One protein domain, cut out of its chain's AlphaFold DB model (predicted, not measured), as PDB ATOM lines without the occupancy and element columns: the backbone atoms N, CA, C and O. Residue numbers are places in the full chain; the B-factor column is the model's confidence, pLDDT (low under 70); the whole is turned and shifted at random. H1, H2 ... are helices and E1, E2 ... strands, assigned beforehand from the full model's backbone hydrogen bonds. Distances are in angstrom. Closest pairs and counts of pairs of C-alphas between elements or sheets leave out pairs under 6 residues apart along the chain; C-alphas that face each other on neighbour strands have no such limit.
ATOM      1  N   LEU A  23       9.107 -39.337  32.635       78.44
ATOM      2  CA  LEU A  23      10.463 -39.757  32.306       78.44
ATOM      3  C   LEU A  23      11.284 -38.646  31.651       78.44
ATOM      4  O   LEU A  23      12.472 -38.505  31.903       78.44
ATOM      5  N   HIS A  24      10.641 -37.847  30.805       87.81
ATOM      6  CA  HIS A  24      11.262 -36.743  30.094       87.81
ATOM      7  C   HIS A  24      10.319 -35.549  30.063       87.81
ATOM      8  O   HIS A  24       9.097 -35.707  30.138       87.81
ATOM      9  N   VAL A  25      10.896 -34.361  29.915       90.69
ATOM     10  CA  VAL A  25      10.160 -33.107  29.762       90.69
ATOM     11  C   VAL A  25      10.879 -32.252  28.729       90.69
ATOM     12  O   VAL A  25      11.919 -31.664  29.022       90.69
ATOM     13  N   PHE A  26      10.318 -32.162  27.527       94.44
ATOM     14  CA  PHE A  26      10.901 -31.401  26.425       94.44
ATOM     15  C   PHE A  26      10.056 -30.198  26.034       94.44
ATOM     16  O   PHE A  26       8.833 -30.191  26.179       94.44
ATOM     17  N   PHE A  27      10.723 -29.210  25.453       95.19
ATOM     18  CA  PHE A  27      10.135 -28.015  24.874       95.19
ATOM     19  C   PHE A  27      10.594 -27.886  23.422       95.19
ATOM     20  O   PHE A  27      11.771 -28.113  23.130       95.19
ATOM     21  N   PRO A  28       9.691 -27.530  22.494       96.75
ATOM     22  CA  PRO A  28      10.050 -27.399  21.093       96.75
ATOM     23  C   PRO A  28      11.031 -26.237  20.891       96.75
ATOM     24  O   PRO A  28      10.780 -25.124  21.349       96.75
ATOM     25  N   ALA A  29      12.104 -26.483  20.139       96.56
ATOM     26  CA  ALA A  29      12.954 -25.419  19.614       96.56
ATOM     27  C   ALA A  29      12.279 -24.768  18.398       96.56
ATOM     28  O   ALA A  29      11.635 -25.446  17.589       96.56
ATOM     29  N   SER A  30      12.418 -23.451  18.241       96.00
ATOM     30  CA  SER A  30      11.848 -22.779  17.069       96.00
ATOM     31  C   SER A  30      12.713 -23.023  15.828       96.00
ATOM     32  O   SER A  30      13.940 -23.052  15.905       96.00
ATOM     33  N   SER A  31      12.098 -23.131  14.646       96.38
ATOM     34  CA  SER A  31      12.851 -23.295  13.392       96.38
ATOM     35  C   SER A  31      13.846 -22.154  13.145       96.38
ATOM     36  O   SER A  31      14.884 -22.370  12.522       96.38
ATOM     37  N   GLN A  32      13.530 -20.945  13.619       97.25
ATOM     38  CA  GLN A  32      14.415 -19.789  13.522       97.25
ATOM     39  C   GLN A  32      15.646 -19.950  14.417       97.25
ATOM     40  O   GLN A  32      16.756 -19.730  13.946       97.25
ATOM     41  N   GLU A  33      15.451 -20.373  15.663       96.50
ATOM     42  CA  GLU A  33      16.529 -20.593  16.629       96.50
ATOM     43  C   GLU A  33      17.478 -21.706  16.162       96.50
ATOM     44  O   GLU A  33      18.693 -21.527  16.150       96.50
ATOM     45  N   ILE A  34      16.929 -22.820  15.663       97.88
ATOM     46  CA  ILE A  34      17.724 -23.917  15.091       97.88
ATOM     47  C   ILE A  34      18.552 -23.412  13.908       97.88
ATOM     48  O   ILE A  34      19.739 -23.711  13.811       97.88
ATOM     49  N   LYS A  35      17.942 -22.625  13.013       97.88
ATOM     50  CA  LYS A  35      18.633 -22.065  11.846       97.88
ATOM     51  C   LYS A  35      19.748 -21.102  12.254       97.88
ATOM     52  O   LYS A  35      20.817 -21.144  11.657       97.88
ATOM     53  N   GLN A  36      19.511 -20.240  13.240       97.62
ATOM     54  CA  GLN A  36      20.527 -19.322  13.761       97.62
ATOM     55  C   GLN A  36      21.707 -20.094  14.357       97.62
ATOM     56  O   GLN A  36      22.851 -19.794  14.032       97.62
ATOM     57  N   CYS A  37      21.419 -21.130  15.144       97.25
ATOM     58  CA  CYS A  37      22.417 -22.020  15.724       97.25
ATOM     59  C   CYS A  37      23.238 -22.746  14.640       97.25
ATOM     60  O   CYS A  37      24.465 -22.723  14.658       97.25
ATOM     61  N   GLU A  38      22.575 -23.299  13.618       97.00
ATOM     62  CA  GLU A  38      23.224 -23.952  12.473       97.00
ATOM     63  C   GLU A  38      24.097 -22.986  11.651       97.00
ATOM     64  O   GLU A  38      25.114 -23.394  11.106       97.00
ATOM     65  N   GLN A  39      23.739 -21.701  11.577       97.44
ATOM     66  CA  GLN A  39      24.535 -20.670  10.897       97.44
ATOM     67  C   GLN A  39      25.678 -20.108  11.753       97.44
ATOM     68  O   GLN A  39      26.616 -19.521  11.212       97.44
ATOM     69  N   TYR A  40      25.583 -20.216  13.078       97.62
ATOM     70  CA  TYR A  40      26.584 -19.689  13.998       97.62
ATOM     71  C   TYR A  40      27.878 -20.502  13.949       97.62
ATOM     72  O   TYR A  40      28.960 -19.912  13.860       97.62
ATOM     73  N   PHE A  41      27.753 -21.831  13.968       97.19
ATOM     74  CA  PHE A  41      28.875 -22.764  13.930       97.19
ATOM     75  C   PHE A  41      29.403 -22.951  12.509       97.19
ATOM     76  O   PHE A  41      28.644 -23.230  11.582       97.19
ATOM     77  N   THR A  42      30.722 -22.871  12.329       94.06
ATOM     78  CA  THR A  42      31.367 -22.984  11.009       94.06
ATOM     79  C   THR A  42      31.081 -24.330  10.334       94.06
ATOM     80  O   THR A  42      30.926 -24.389   9.116       94.06
ATOM     81  N   GLY A  43      30.985 -25.408  11.119       90.06
ATOM     82  CA  GLY A  43      30.635 -26.752  10.641       90.06
ATOM     83  C   GLY A  43      29.132 -27.051  10.614       90.06
ATOM     84  O   GLY A  43      28.748 -28.166  10.264       90.06
ATOM     85  N   GLY A  44      28.290 -26.085  10.992       94.81
ATOM     86  CA  GLY A  44      26.880 -26.309  11.286       94.81
ATOM     87  C   GLY A  44      26.649 -27.066  12.595       94.81
ATOM     88  O   GLY A  44      27.568 -27.311  13.377       94.81
ATOM     89  N   LEU A  45      25.394 -27.446  12.836       95.62
ATOM     90  CA  LEU A  45      25.047 -28.319  13.954       95.62
ATOM     91  C   LEU A  45      25.440 -29.777  13.655       95.62
ATOM     92  O   LEU A  45      25.264 -30.240  12.524       95.62
ATOM     93  N   PRO A  46      25.858 -30.548  14.676       96.00
ATOM     94  CA  PRO A  46      25.909 -32.002  14.599       96.00
ATOM     95  C   PRO A  46      24.616 -32.569  14.014       96.00
ATOM     96  O   PRO A  46      23.523 -32.227  14.470       96.00
ATOM     97  N   LYS A  47      24.731 -33.441  13.003       92.44
ATOM     98  CA  LYS A  47      23.571 -33.924  12.226       92.44
ATOM     99  C   LYS A  47      22.483 -34.510  13.121       92.44
ATOM    100  O   LYS A  47      21.305 -34.206  12.951       92.44
ATOM    101  N   GLU A  48      22.901 -35.319  14.087       95.06
ATOM    102  CA  GLU A  48      22.015 -35.959  15.054       95.06
ATOM    103  C   GLU A  48      21.290 -34.931  15.935       95.06
ATOM    104  O   GLU A  48      20.074 -35.010  16.117       95.06
ATOM    105  N   LEU A  49      22.011 -33.917  16.416       97.31
ATOM    106  CA  LEU A  49      21.460 -32.868  17.269       97.31
ATOM    107  C   LEU A  49      20.476 -31.971  16.512       97.31
ATOM    108  O   LEU A  49      19.410 -31.639  17.024       97.31
ATOM    109  N   ALA A  50      20.782 -31.643  15.254       96.25
ATOM    110  CA  ALA A  50      19.876 -30.895  14.388       96.25
ATOM    111  C   ALA A  50      18.551 -31.644  14.154       96.25
ATOM    112  O   ALA A  50      17.486 -31.023  14.131       96.25
ATOM    113  N   VAL A  51      18.597 -32.972  13.988       96.69
ATOM    114  CA  VAL A  51      17.390 -33.811  13.886       96.69
ATOM    115  C   VAL A  51      16.630 -33.812  15.210       96.69
ATOM    116  O   VAL A  51      15.415 -33.608  15.202       96.69
ATOM    117  N   PHE A  52      17.325 -33.974  16.337       97.81
ATOM    118  CA  PHE A  52      16.697 -33.969  17.656       97.81
ATOM    119  C   PHE A  52      15.971 -32.647  17.941       97.81
ATOM    120  O   PHE A  52      14.804 -32.670  18.326       97.81
ATOM    121  N   TYR A  53      16.582 -31.494  17.654       98.12
ATOM    122  CA  TYR A  53      15.912 -30.202  17.831       98.12
ATOM    123  C   TYR A  53      14.673 -30.035  16.948       98.12
ATOM    124  O   TYR A  53      13.661 -29.505  17.403       98.12
ATOM    125  N   LYS A  54      14.729 -30.498  15.692       97.25
ATOM    126  CA  LYS A  54      13.600 -30.407  14.749       97.25
ATOM    127  C   LYS A  54      12.445 -31.332  15.134       97.25
ATOM    128  O   LYS A  54      11.286 -31.008  14.876       97.25
ATOM    129  N   GLU A  55      12.747 -32.504  15.686       97.25
ATOM    130  CA  GLU A  55      11.731 -33.496  16.034       97.25
ATOM    131  C   GLU A  55      11.194 -33.331  17.457       97.25
ATOM    132  O   GLU A  55       9.994 -33.500  17.656       97.25
ATOM    133  N   VAL A  56      12.055 -33.009  18.422       97.25
ATOM    134  CA  VAL A  56      11.767 -33.029  19.864       97.25
ATOM    135  C   VAL A  56      11.969 -31.649  20.486       97.25
ATOM    136  O   VAL A  56      11.054 -31.130  21.124       97.25
ATOM    137  N   GLY A  57      13.137 -31.044  20.265       97.00
ATOM    138  CA  GLY A  57      13.543 -29.785  20.888       97.00
ATOM    139  C   GLY A  57      14.610 -29.998  21.959       97.00
ATOM    140  O   GLY A  57      15.571 -30.722  21.727       97.00
ATOM    141  N   PHE A  58      14.471 -29.348  23.108       96.44
ATOM    142  CA  PHE A  58      15.447 -29.363  24.205       96.44
ATOM    143  C   PHE A  58      14.732 -29.538  25.549       96.44
ATOM    144  O   PHE A  58      13.503 -29.525  25.599       96.44
ATOM    145  N   GLY A  59      15.468 -29.713  26.647       93.31
ATOM    146  CA  GLY A  59      14.872 -29.864  27.977       93.31
ATOM    147  C   GLY A  59      15.425 -31.050  28.747       93.31
ATOM    148  O   GLY A  59      16.574 -31.432  28.570       93.31
ATOM    149  N   PHE A  60      14.621 -31.619  29.635       89.38
ATOM    150  CA  PHE A  60      15.087 -32.523  30.674       89.38
ATOM    151  C   PHE A  60      14.890 -33.991  30.312       89.38
ATOM    152  O   PHE A  60      13.828 -34.418  29.851       89.38
ATOM    153  N   VAL A  61      15.918 -34.777  30.604       88.06
ATOM    154  CA  VAL A  61      15.965 -36.219  30.417       88.06
ATOM    155  C   VAL A  61      16.091 -36.880  31.789       88.06
ATOM    156  O   VAL A  61      17.028 -36.579  32.523       88.06
ATOM    157  N   TYR A  62      15.165 -37.774  32.148       79.44
ATOM    158  CA  TYR A  62      15.114 -38.399  33.476       79.44
ATOM    159  C   TYR A  62      15.276 -37.373  34.613       79.44
ATOM    160  O   TYR A  62      16.229 -37.477  35.386       79.44
ATOM    161  N   PRO A  63      14.414 -36.336  34.701       68.12
ATOM    162  CA  PRO A  63      14.541 -35.347  35.760       68.12
ATOM    163  C   PRO A  63      14.314 -36.024  37.115       68.12
ATOM    164  O   PRO A  63      13.227 -36.529  37.399       68.12
ATOM    165  N   GLU A  64      15.341 -36.047  37.964       64.25
ATOM    166  CA  GLU A  64      15.203 -36.581  39.312       64.25
ATOM    167  C   GLU A  64      14.439 -35.567  40.180       64.25
ATOM    168  O   GLU A  64      14.771 -34.381  40.224       64.25
ATOM    169  N   ALA A  65      13.421 -36.023  40.916       54.59
ATOM    170  CA  ALA A  65      12.603 -35.152  41.767       54.59
ATOM    171  C   ALA A  65      13.403 -34.445  42.890       54.59
ATOM    172  O   ALA A  65      12.902 -33.501  43.498       54.59
ATOM    173  N   SER A  66      14.639 -34.891  43.164       55.94
ATOM    174  CA  SER A  66      15.502 -34.446  44.270       55.94
ATOM    175  C   SER A  66      16.353 -33.186  43.975       55.94
ATOM    176  O   SER A  66      17.116 -32.740  44.832       55.94
ATOM    177  N   GLN A  67      16.181 -32.567  42.799       52.56
ATOM    178  CA  GLN A  67      16.683 -31.232  42.409       52.56
ATOM    179  C   GLN A  67      18.208 -31.031  42.266       52.56
ATOM    180  O   GLN A  67      18.614 -29.945  41.865       52.56
ATOM    181  N   ARG A  68      19.072 -32.019  42.544       49.19
ATOM    182  CA  ARG A  68      20.545 -31.822  42.475       49.19
ATOM    183  C   ARG A  68      21.241 -32.375  41.234       49.19
ATOM    184  O   ARG A  68      22.380 -31.999  40.973       49.19
ATOM    185  N   LEU A  69      20.589 -33.269  40.501       55.53
ATOM    186  CA  LEU A  69      21.087 -33.842  39.255       55.53
ATOM    187  C   LEU A  69      19.938 -33.798  38.258       55.53
ATOM    188  O   LEU A  69      18.946 -34.509  38.410       55.53
ATOM    189  N   PHE A  70      20.040 -32.916  37.273       71.25
ATOM    190  CA  PHE A  70      19.091 -32.866  36.177       71.25
ATOM    191  C   PHE A  70      19.887 -33.024  34.885       71.25
ATOM    192  O   PHE A  70      20.820 -32.269  34.636       71.25
ATOM    193  N   ASN A  71      19.548 -34.033  34.079       85.56
ATOM    194  CA  ASN A  71      20.139 -34.147  32.751       85.56
ATOM    195  C   ASN A  71      19.338 -33.241  31.820       85.56
ATOM    196  O   ASN A  71      18.134 -33.447  31.657       85.56
ATOM    197  N   ARG A  72      19.971 -32.233  31.230       91.12
ATOM    198  CA  ARG A  72      19.311 -31.257  30.365       91.12
ATOM    199  C   ARG A  72      19.999 -31.176  29.022       91.12
ATOM    200  O   ARG A  72      21.166 -30.817  28.929       91.12
ATOM    201  N   ILE A  73      19.250 -31.489  27.974       95.69
ATOM    202  CA  ILE A  73      19.645 -31.177  26.610       95.69
ATOM    203  C   ILE A  73      19.590 -29.658  26.469       95.69
ATOM    204  O   ILE A  73      18.530 -29.056  26.667       95.69
ATOM    205  N   ILE A  74      20.738 -29.067  26.155       96.88
ATOM    206  CA  ILE A  74      20.952 -27.627  26.040       96.88
ATOM    207  C   ILE A  74      20.122 -27.065  24.881       96.88
ATOM    208  O   ILE A  74      19.941 -27.726  23.854       96.88
ATOM    209  N   SER A  75      19.574 -25.860  25.048       97.31
ATOM    210  CA  SER A  75      18.821 -25.178  23.990       97.31
ATOM    211  C   SER A  75      19.753 -24.702  22.862       97.31
ATOM    212  O   SER A  75      20.939 -24.466  23.102       97.31
ATOM    213  N   PRO A  76      19.265 -24.528  21.618       98.12
ATOM    214  CA  PRO A  76      20.122 -24.032  20.544       98.12
ATOM    215  C   PRO A  76      20.718 -22.641  20.833       98.12
ATOM    216  O   PRO A  76      21.846 -22.378  20.418       98.12
ATOM    217  N   SER A  77      19.999 -21.767  21.551       97.12
ATOM    218  CA  SER A  77      20.526 -20.467  21.993       97.12
ATOM    219  C   SER A  77      21.683 -20.616  22.979       97.12
ATOM    220  O   SER A  77      22.756 -20.069  22.742       97.12
ATOM    221  N   GLU A  78      21.506 -21.416  24.033       96.88
ATOM    222  CA  GLU A  78      22.548 -21.643  25.044       96.88
ATOM    223  C   GLU A  78      23.789 -22.332  24.462       96.88
ATOM    224  O   GLU A  78      24.909 -22.024  24.858       96.88
ATOM    225  N   LEU A  79      23.633 -23.214  23.467       97.25
ATOM    226  CA  LEU A  79      24.780 -23.802  22.767       97.25
ATOM    227  C   LEU A  79      25.704 -22.745  22.157       97.25
ATOM    228  O   LEU A  79      26.924 -22.902  22.211       97.25
ATOM    229  N   MET A  80      25.132 -21.693  21.564       97.31
ATOM    230  CA  MET A  80      25.912 -20.600  20.973       97.31
ATOM    231  C   MET A  80      26.630 -19.769  22.042       97.31
ATOM    232  O   MET A  80      27.701 -19.236  21.768       97.31
ATOM    233  N   GLU A  81      26.059 -19.665  23.244       97.06
ATOM    234  CA  GLU A  81      26.672 -18.966  24.381       97.06
ATOM    235  C   GLU A  81      27.817 -19.780  25.003       97.06
ATOM    236  O   GLU A  81      28.846 -19.219  25.374       97.06
ATOM    237  N   LEU A  82      27.661 -21.104  25.076       96.62
ATOM    238  CA  LEU A  82      28.620 -22.014  25.708       96.62
ATOM    239  C   LEU A  82      29.808 -22.396  24.811       96.62
ATOM    240  O   LEU A  82      30.787 -22.953  25.306       96.62
ATOM    241  N   SER A  83      29.728 -22.158  23.498       96.75
ATOM    242  CA  SER A  83      30.698 -22.687  22.527       96.75
ATOM    243  C   SER A  83      31.226 -21.634  21.558       96.75
ATOM    244  O   SER A  83      30.507 -20.743  21.102       96.75
ATOM    245  N   SER A  84      32.492 -21.786  21.164       96.88
ATOM    246  CA  SER A  84      33.051 -21.030  20.042       96.88
ATOM    247  C   SER A  84      32.463 -21.503  18.711       96.88
ATOM    248  O   SER A  84      31.990 -22.634  18.575       96.88
ATOM    249  N   ARG A  85      32.522 -20.642  17.693       96.50
ATOM    250  CA  ARG A  85      32.005 -20.939  16.347       96.50
ATOM    251  C   ARG A  85      32.740 -22.104  15.679       96.50
ATOM    252  O   ARG A  85      32.149 -22.821  14.874       96.50
ATOM    253  N   GLU A  86      34.009 -22.292  16.025       96.38
ATOM    254  CA  GLU A  86      34.923 -23.292  15.473       96.38
ATOM    255  C   GLU A  86      34.990 -24.580  16.312       96.38
ATOM    256  O   GLU A  86      35.820 -25.449  16.038       96.38
ATOM    257  N   ALA A  87      34.153 -24.710  17.348       95.19
ATOM    258  CA  ALA A  87      34.129 -25.891  18.201       95.19
ATOM    259  C   ALA A  87      33.862 -27.166  17.380       95.19
ATOM    260  O   ALA A  87      32.922 -27.246  16.590       95.19
ATOM    261  N   THR A  88      34.695 -28.186  17.581       92.06
ATOM    262  CA  THR A  88      34.575 -29.487  16.899       92.06
ATOM    263  C   THR A  88      33.650 -30.458  17.633       92.06
ATOM    264  O   THR A  88      33.206 -31.451  17.052       92.06
ATOM    265  N   MET A  89      33.346 -30.156  18.897       94.94
ATOM    266  CA  MET A  89      32.381 -30.847  19.743       94.94
ATOM    267  C   MET A  89      31.583 -29.817  20.540       94.94
ATOM    268  O   MET A  89      32.145 -28.815  20.980       94.94
ATOM    269  N   LEU A  90      30.293 -30.079  20.747       97.25
ATOM    270  CA  LEU A  90      29.382 -29.164  21.435       97.25
ATOM    271  C   LEU A  90      28.885 -29.760  22.763       97.25
ATOM    272  O   LEU A  90      28.531 -30.943  22.778       97.25
ATOM    273  N   PRO A  91      28.812 -28.976  23.855       96.50
ATOM    274  CA  PRO A  91      28.235 -29.398  25.126       96.50
ATOM    275  C   PRO A  91      26.708 -29.464  25.001       96.50
ATOM    276  O   PRO A  91      26.010 -28.476  25.199       96.50
ATOM    277  N   PHE A  92      26.171 -30.618  24.611       96.25
ATOM    278  CA  PHE A  92      24.744 -30.741  24.284       96.25
ATOM    279  C   PHE A  92      23.884 -31.248  25.440       96.25
ATOM    280  O   PHE A  92      22.674 -31.044  25.405       96.25
ATOM    281  N   LEU A  93      24.478 -31.920  26.432       94.50
ATOM    282  CA  LEU A  93      23.775 -32.449  27.601       94.50
ATOM    283  C   LEU A  93      24.502 -32.023  28.872       94.50
ATOM    284  O   LEU A  93      25.605 -32.486  29.139       94.50
ATOM    285  N   GLU A  94      23.875 -31.178  29.671       91.50
ATOM    286  CA  GLU A  94      24.309 -30.862  31.029       91.50
ATOM    287  C   GLU A  94      23.832 -31.968  31.968       91.50
ATOM    288  O   GLU A  94      22.652 -32.301  31.960       91.50
ATOM    289  N   VAL A  95      24.730 -32.572  32.745       85.44
ATOM    290  CA  VAL A  95      24.387 -33.656  33.694       85.44
ATOM    291  C   VAL A  95      24.337 -33.171  35.144       85.44
ATOM    292  O   VAL A  95      23.722 -33.797  36.009       85.44
ATOM    293  N   LYS A  96      25.024 -32.061  35.415       79.69
ATOM    294  CA  LYS A  96      25.109 -31.341  36.686       79.69
ATOM    295  C   LYS A  96      25.669 -29.950  36.378       79.69
ATOM    296  O   LYS A  96      26.360 -29.831  35.373       79.69
ATOM    297  N   GLU A  97      25.405 -28.959  37.231       81.81
ATOM    298  CA  GLU A  97      25.921 -27.583  37.111       81.81
ATOM    299  C   GLU A  97      27.357 -27.549  36.554       81.81
ATOM    300  O   GLU A  97      28.282 -28.090  37.170       81.81
ATOM    301  N   ASP A  98      27.499 -26.965  35.361       83.81
ATOM    302  CA  ASP A  98      28.749 -26.800  34.602       83.81
ATOM    303  C   ASP A  98      29.494 -28.089  34.200       83.81
ATOM    304  O   ASP A  98      30.678 -28.071  33.851       83.81
ATOM    305  N   ILE A  99      28.805 -29.230  34.198       87.31
ATOM    306  CA  ILE A  99      29.337 -30.524  33.771       87.31
ATOM    307  C   ILE A  99      28.521 -31.033  32.584       87.31
ATOM    308  O   ILE A  99      27.332 -31.338  32.702       87.31
ATOM    309  N   TYR A 100      29.197 -31.187  31.445       91.56
ATOM    310  CA  TYR A 100      28.565 -31.473  30.161       91.56
ATOM    311  C   TYR A 100      29.062 -32.776  29.531       91.56
ATOM    312  O   TYR A 100      30.222 -33.170  29.676       91.56
ATOM    313  N   MET A 101      28.180 -33.412  28.767       93.75
ATOM    314  CA  MET A 101      28.542 -34.348  27.713       93.75
ATOM    315  C   MET A 101      28.659 -33.617  26.391       93.75
ATOM    316  O   MET A 101      27.927 -32.663  26.114       93.75
ATOM    317  N   PHE A 102      29.540 -34.132  25.547       96.69
ATOM    318  CA  PHE A 102      29.855 -33.521  24.273       96.69
ATOM    319  C   PHE A 102      29.352 -34.381  23.127       96.69
ATOM    320  O   PHE A 102      29.385 -35.606  23.203       96.69
ATOM    321  N   ILE A 103      28.899 -33.742  22.058       97.75
ATOM    322  CA  ILE A 103      28.541 -34.401  20.805       97.75
ATOM    323  C   ILE A 103      29.411 -33.842  19.686       97.75
ATOM    324  O   ILE A 103      29.559 -32.625  19.552       97.75
ATOM    325  N   ASP A 104      30.017 -34.728  18.902       95.75
ATOM    326  CA  ASP A 104      30.787 -34.334  17.724       95.75
ATOM    327  C   ASP A 104      29.882 -34.156  16.495       95.75
ATOM    328  O   ASP A 104      28.708 -34.527  16.487       95.75
ATOM    329  N   TYR A 105      30.436 -33.617  15.410       93.44
ATOM    330  CA  TYR A 105      29.695 -33.378  14.166       93.44
ATOM    331  C   TYR A 105      29.131 -34.653  13.503       93.44
ATOM    332  O   TYR A 105      28.211 -34.566  12.682       93.44
ATOM    333  N   THR A 106      29.660 -35.836  13.844       92.19
ATOM    334  CA  THR A 106      29.149 -37.130  13.364       92.19
ATOM    335  C   THR A 106      27.903 -37.574  14.128       92.19
ATOM    336  O   THR A 106      27.133 -38.381  13.611       92.19
ATOM    337  N   GLY A 107      27.673 -37.003  15.314       94.88
ATOM    338  CA  GLY A 107      26.618 -37.385  16.243       94.88
ATOM    339  C   GLY A 107      27.096 -38.294  17.375       94.88
ATOM    340  O   GLY A 107      26.287 -38.634  18.234       94.88
ATOM    341  N   SER A 108      28.381 -38.664  17.408       96.56
ATOM    342  CA  SER A 108      28.937 -39.485  18.486       96.56
ATOM    343  C   SER A 108      29.021 -38.680  19.780       96.56
ATOM    344  O   SER A 108      29.344 -37.491  19.758       96.56
ATOM    345  N   ILE A 109      28.758 -39.338  20.908       96.44
ATOM    346  CA  ILE A 109      28.663 -38.692  22.218       96.44
ATOM    347  C   ILE A 109      29.814 -39.123  23.114       96.44
ATOM    348  O   ILE A 109      30.125 -40.314  23.235       96.44
ATOM    349  N   TYR A 110      30.397 -38.136  23.783       94.25
ATOM    350  CA  TYR A 110      31.580 -38.261  24.608       94.25
ATOM    351  C   TYR A 110      31.306 -37.799  26.031       94.25
ATOM    352  O   TYR A 110      30.667 -36.774  26.279       94.25
ATOM    353  N   TRP A 111      31.868 -38.556  26.963       89.31
ATOM    354  CA  TRP A 111      32.075 -38.129  28.334       89.31
ATOM    355  C   TRP A 111      33.573 -37.982  28.548       89.31
ATOM    356  O   TRP A 111      34.324 -38.943  28.377       89.31
ATOM    357  N   GLN A 112      34.013 -36.773  28.899       84.31
ATOM    358  CA  GLN A 112      35.434 -36.427  28.903       84.31
ATOM    359  C   GLN A 112      36.059 -36.725  27.524       84.31
ATOM    360  O   GLN A 112      35.699 -36.078  26.546       84.31
ATOM    361  N   HIS A 113      36.949 -37.713  27.428       83.06
ATOM    362  CA  HIS A 113      37.637 -38.092  26.187       83.06
ATOM    363  C   HIS A 113      37.181 -39.450  25.637       83.06
ATOM    364  O   HIS A 113      37.724 -39.929  24.642       83.06
ATOM    365  N   GLU A 114      36.197 -40.090  26.272       90.19
ATOM    366  CA  GLU A 114      35.728 -41.417  25.891       90.19
ATOM    367  C   GLU A 114      34.397 -41.330  25.155       90.19
ATOM    368  O   GLU A 114      33.445 -40.702  25.625       90.19
ATOM    369  N   ARG A 115      34.311 -42.001  24.004       94.12
ATOM    370  CA  ARG A 115      33.044 -42.153  23.290       94.12
ATOM    371  C   ARG A 115      32.161 -43.144  24.043       94.12
ATOM    372  O   ARG A 115      32.478 -44.331  24.097       94.12
ATOM    373  N   ILE A 116      31.030 -42.674  24.555       93.25
ATOM    374  CA  ILE A 116      30.101 -43.473  25.366       93.25
ATOM    375  C   ILE A 116      28.835 -43.889  24.610       93.25
ATOM    376  O   ILE A 116      28.201 -44.880  24.983       93.25
ATOM    377  N   ALA A 117      28.467 -43.171  23.546       94.62
ATOM    378  CA  ALA A 117      27.328 -43.515  22.706       94.62
ATOM    379  C   ALA A 117      27.559 -43.140  21.239       94.62
ATOM    380  O   ALA A 117      28.316 -42.218  20.925       94.62
ATOM    381  N   THR A 118      26.933 -43.892  20.336       95.94
ATOM    382  CA  THR A 118      27.053 -43.675  18.887       95.94
ATOM    383  C   THR A 118      26.157 -42.553  18.381       95.94
ATOM    384  O   THR A 118      26.484 -41.944  17.368       95.94
ATOM    385  N   ASP A 119      25.038 -42.304  19.061       96.56
ATOM    386  CA  ASP A 119      24.105 -41.216  18.783       96.56
ATOM    387  C   ASP A 119      23.207 -40.920  20.002       96.56
ATOM    388  O   ASP A 119      23.316 -41.576  21.044       96.56
ATOM    389  N   ILE A 120      22.318 -39.924  19.888       96.00
ATOM    390  CA  ILE A 120      21.432 -39.507  20.989       96.00
ATOM    391  C   ILE A 120      20.486 -40.638  21.393       96.00
ATOM    392  O   ILE A 120      20.201 -40.795  22.576       96.00
ATOM    393  N   ARG A 121      20.008 -41.450  20.446       94.19
ATOM    394  CA  ARG A 121      19.114 -42.564  20.770       94.19
ATOM    395  C   ARG A 121      19.832 -43.625  21.601       94.19
ATOM    396  O   ARG A 121      19.308 -44.007  22.637       94.19
ATOM    397  N   ASP A 122      21.022 -44.048  21.181       94.00
ATOM    398  CA  ASP A 122      21.853 -44.994  21.936       94.00
ATOM    399  C   ASP A 122      22.153 -44.466  23.349       94.00
ATOM    400  O   ASP A 122      22.083 -45.212  24.325       94.00
ATOM    401  N   LEU A 123      22.413 -43.159  23.491       92.56
ATOM    402  CA  LEU A 123      22.571 -42.554  24.811       92.56
ATOM    403  C   LEU A 123      21.297 -42.678  25.658       92.56
ATOM    404  O   LEU A 123      21.379 -43.112  26.805       92.56
ATOM    405  N   LEU A 124      20.139 -42.289  25.120       90.12
ATOM    406  CA  LEU A 124      18.870 -42.321  25.851       90.12
ATOM    407  C   LEU A 124      18.479 -43.750  26.256       90.12
ATOM    408  O   LEU A 124      18.089 -43.960  27.404       90.12
ATOM    409  N   ASP A 125      18.672 -44.726  25.366       88.25
ATOM    410  CA  ASP A 125      18.430 -46.147  25.643       88.25
ATOM    411  C   ASP A 125      19.348 -46.640  26.788       88.25
ATOM    412  O   ASP A 125      18.912 -47.359  27.690       88.25
ATOM    413  N   LYS A 126      20.619 -46.204  26.816       86.38
ATOM    414  CA  LYS A 126      21.558 -46.500  27.917       86.38
ATOM    415  C   LYS A 126      21.160 -45.830  29.231       86.38
ATOM    416  O   LYS A 126      21.296 -46.456  30.282       86.38
ATOM    417  N   MET A 127      20.685 -44.585  29.188       81.88
ATOM    418  CA  MET A 127      20.192 -43.865  30.368       81.88
ATOM    419  C   MET A 127      18.965 -44.549  30.979       81.88
ATOM    420  O   MET A 127      18.870 -44.640  32.200       81.88
ATOM    421  N   GLU A 128      18.060 -45.069  30.145       79.25
ATOM    422  CA  GLU A 128      16.874 -45.810  30.589       79.25
ATOM    423  C   GLU A 128      17.244 -47.097  31.329       79.25
ATOM    424  O   GLU A 128      16.762 -47.368  32.429       79.25
ATOM    425  N   GLN A 129      18.144 -47.882  30.736       74.44
ATOM    426  CA  GLN A 129      18.565 -49.176  31.277       74.44
ATOM    427  C   GLN A 129      19.426 -49.040  32.534       74.44
ATOM    428  O   GLN A 129      19.525 -49.969  33.338       74.44
ATOM    429  N   ARG A 130      20.081 -47.890  32.705       65.50
ATOM    430  CA  ARG A 130      20.989 -47.611  33.812       65.50
ATOM    431  C   ARG A 130      20.546 -46.325  34.492       65.50
ATOM    432  O   ARG A 130      21.174 -45.285  34.326       65.50
TER     433      ARG A 130
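This is residues 23 to 130 of the 146 residues of an uncharacterized protein of Priestia filamentosa (UniProt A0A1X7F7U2). What shape do these coordinates make? Seven strands lie side by side in one strongly twisted and curled sheet, with H2 and H4 on one side of it and H3 on the other. H1 is off the sheet and packs on both H2 and H3, and these three helices gather at one end of the strands, while H4 packs on E7 at the sheet's edge. What is it made of, and how large is it? The printed part has 108 residues, with four named helices and seven named strands in the order E1 H1 H2 E2 E3 H3 E4 E5 E6 E7 H4, and its class is mixed, helices and strands. The sheet's order is E1 E2 E3 E4 E5 E6 E7, all antiparallel. The whole is compact, with a radius of gyration of the C-alphas of 13.0 A and spans of 36 by 29 by 23 A.

How do the first strands pair? E1, residues 24 to 27, is an edge strand and the antiparallel neighbour of E2, residues 58 to 61, with N 25 and O 60 within hydrogen-bond range at 2.9 A. E2 and E3, residues 71 to 73, form a hairpin, with N 61 and O 71 within hydrogen-bond range at 2.8 A. E3 is the antiparallel neighbour of E4, residues 89 to 96, with N 72 and O 94 at 2.8 A, and E4 bends by 58 degrees at residue 93. How does the sheet go on? E4, E5, residues 99 to 104, E6, residues 109 to 111, and E7, residues 114 to 117, form a meander, each strand the antiparallel neighbour of the one before. Within hydrogen-bond range are N 101 and O 93 at 2.8 A between E4 and E5, N 110 and O 102 at 2.8 A between E5 and E6, and N 111 and O 114 at 3.0 A between E6 and E7. From edge to edge the strands' lines turn by 89 degrees. How do the helices stand? H1, residues 31 to 40, and H2, residues 47 to 55, form a helical hairpin and touch, the closest C-alphas being those of Ile 34 and Tyr 53 at 7.1 A, with a shallow tilt of 19 degrees, opposite ways. H1 also touches H3, residues 76 to 82, the closest C-alphas being those of Cys 37 and Pro 76 at 5.7 A, with a shallow tilt of 32 degrees, the same way. Every O i to N i+4 pair is within hydrogen-bond range in H1, H2 and H4, residues 120 to 129, and 2 of 3 are in H3. Which helices are on the sheet? H1 is not on it, while H2 and H4 are on one face of it, making two layers, helices on one face of a sheet, though at heights over the sheet of 2.3 A and 3.2 A both stand at the sheet's level. The closest C-alphas of H4 and E7 are those of Leu 123 and Ala 117, 5.3 A apart. H3 is on the sheet too, over none of its strands, and its closest C-alphas to E4 are those of Leu 79 and Pro 91, 7.0 A apart.

Where does the first element begin? E1 begins at C-alpha 24, (11.262, -36.743, 30.094). How long are the longer elements? H1 is 14.2 A from first to last C-alpha, H2 12.4 A, E4 18.4 A, E5 16.6 A and H4 14.4 A. Where does the last one end? H4 ends at C-alpha 129, (18.565, -49.176, 31.277).

How far does it reach, and is it cut? The two C-alphas farthest apart are those of Thr 42 and Ser 66, at 38.6 A, and the printed part has no cut. Are any links long? No link is long; H1 to H2, E2 to E3 and H3 to E4 are short, and the others are tight. Where is the model's confidence low? The mean pLDDT of the printed part is 90.5, and residues 63 to 69 and residue 130 are under 70.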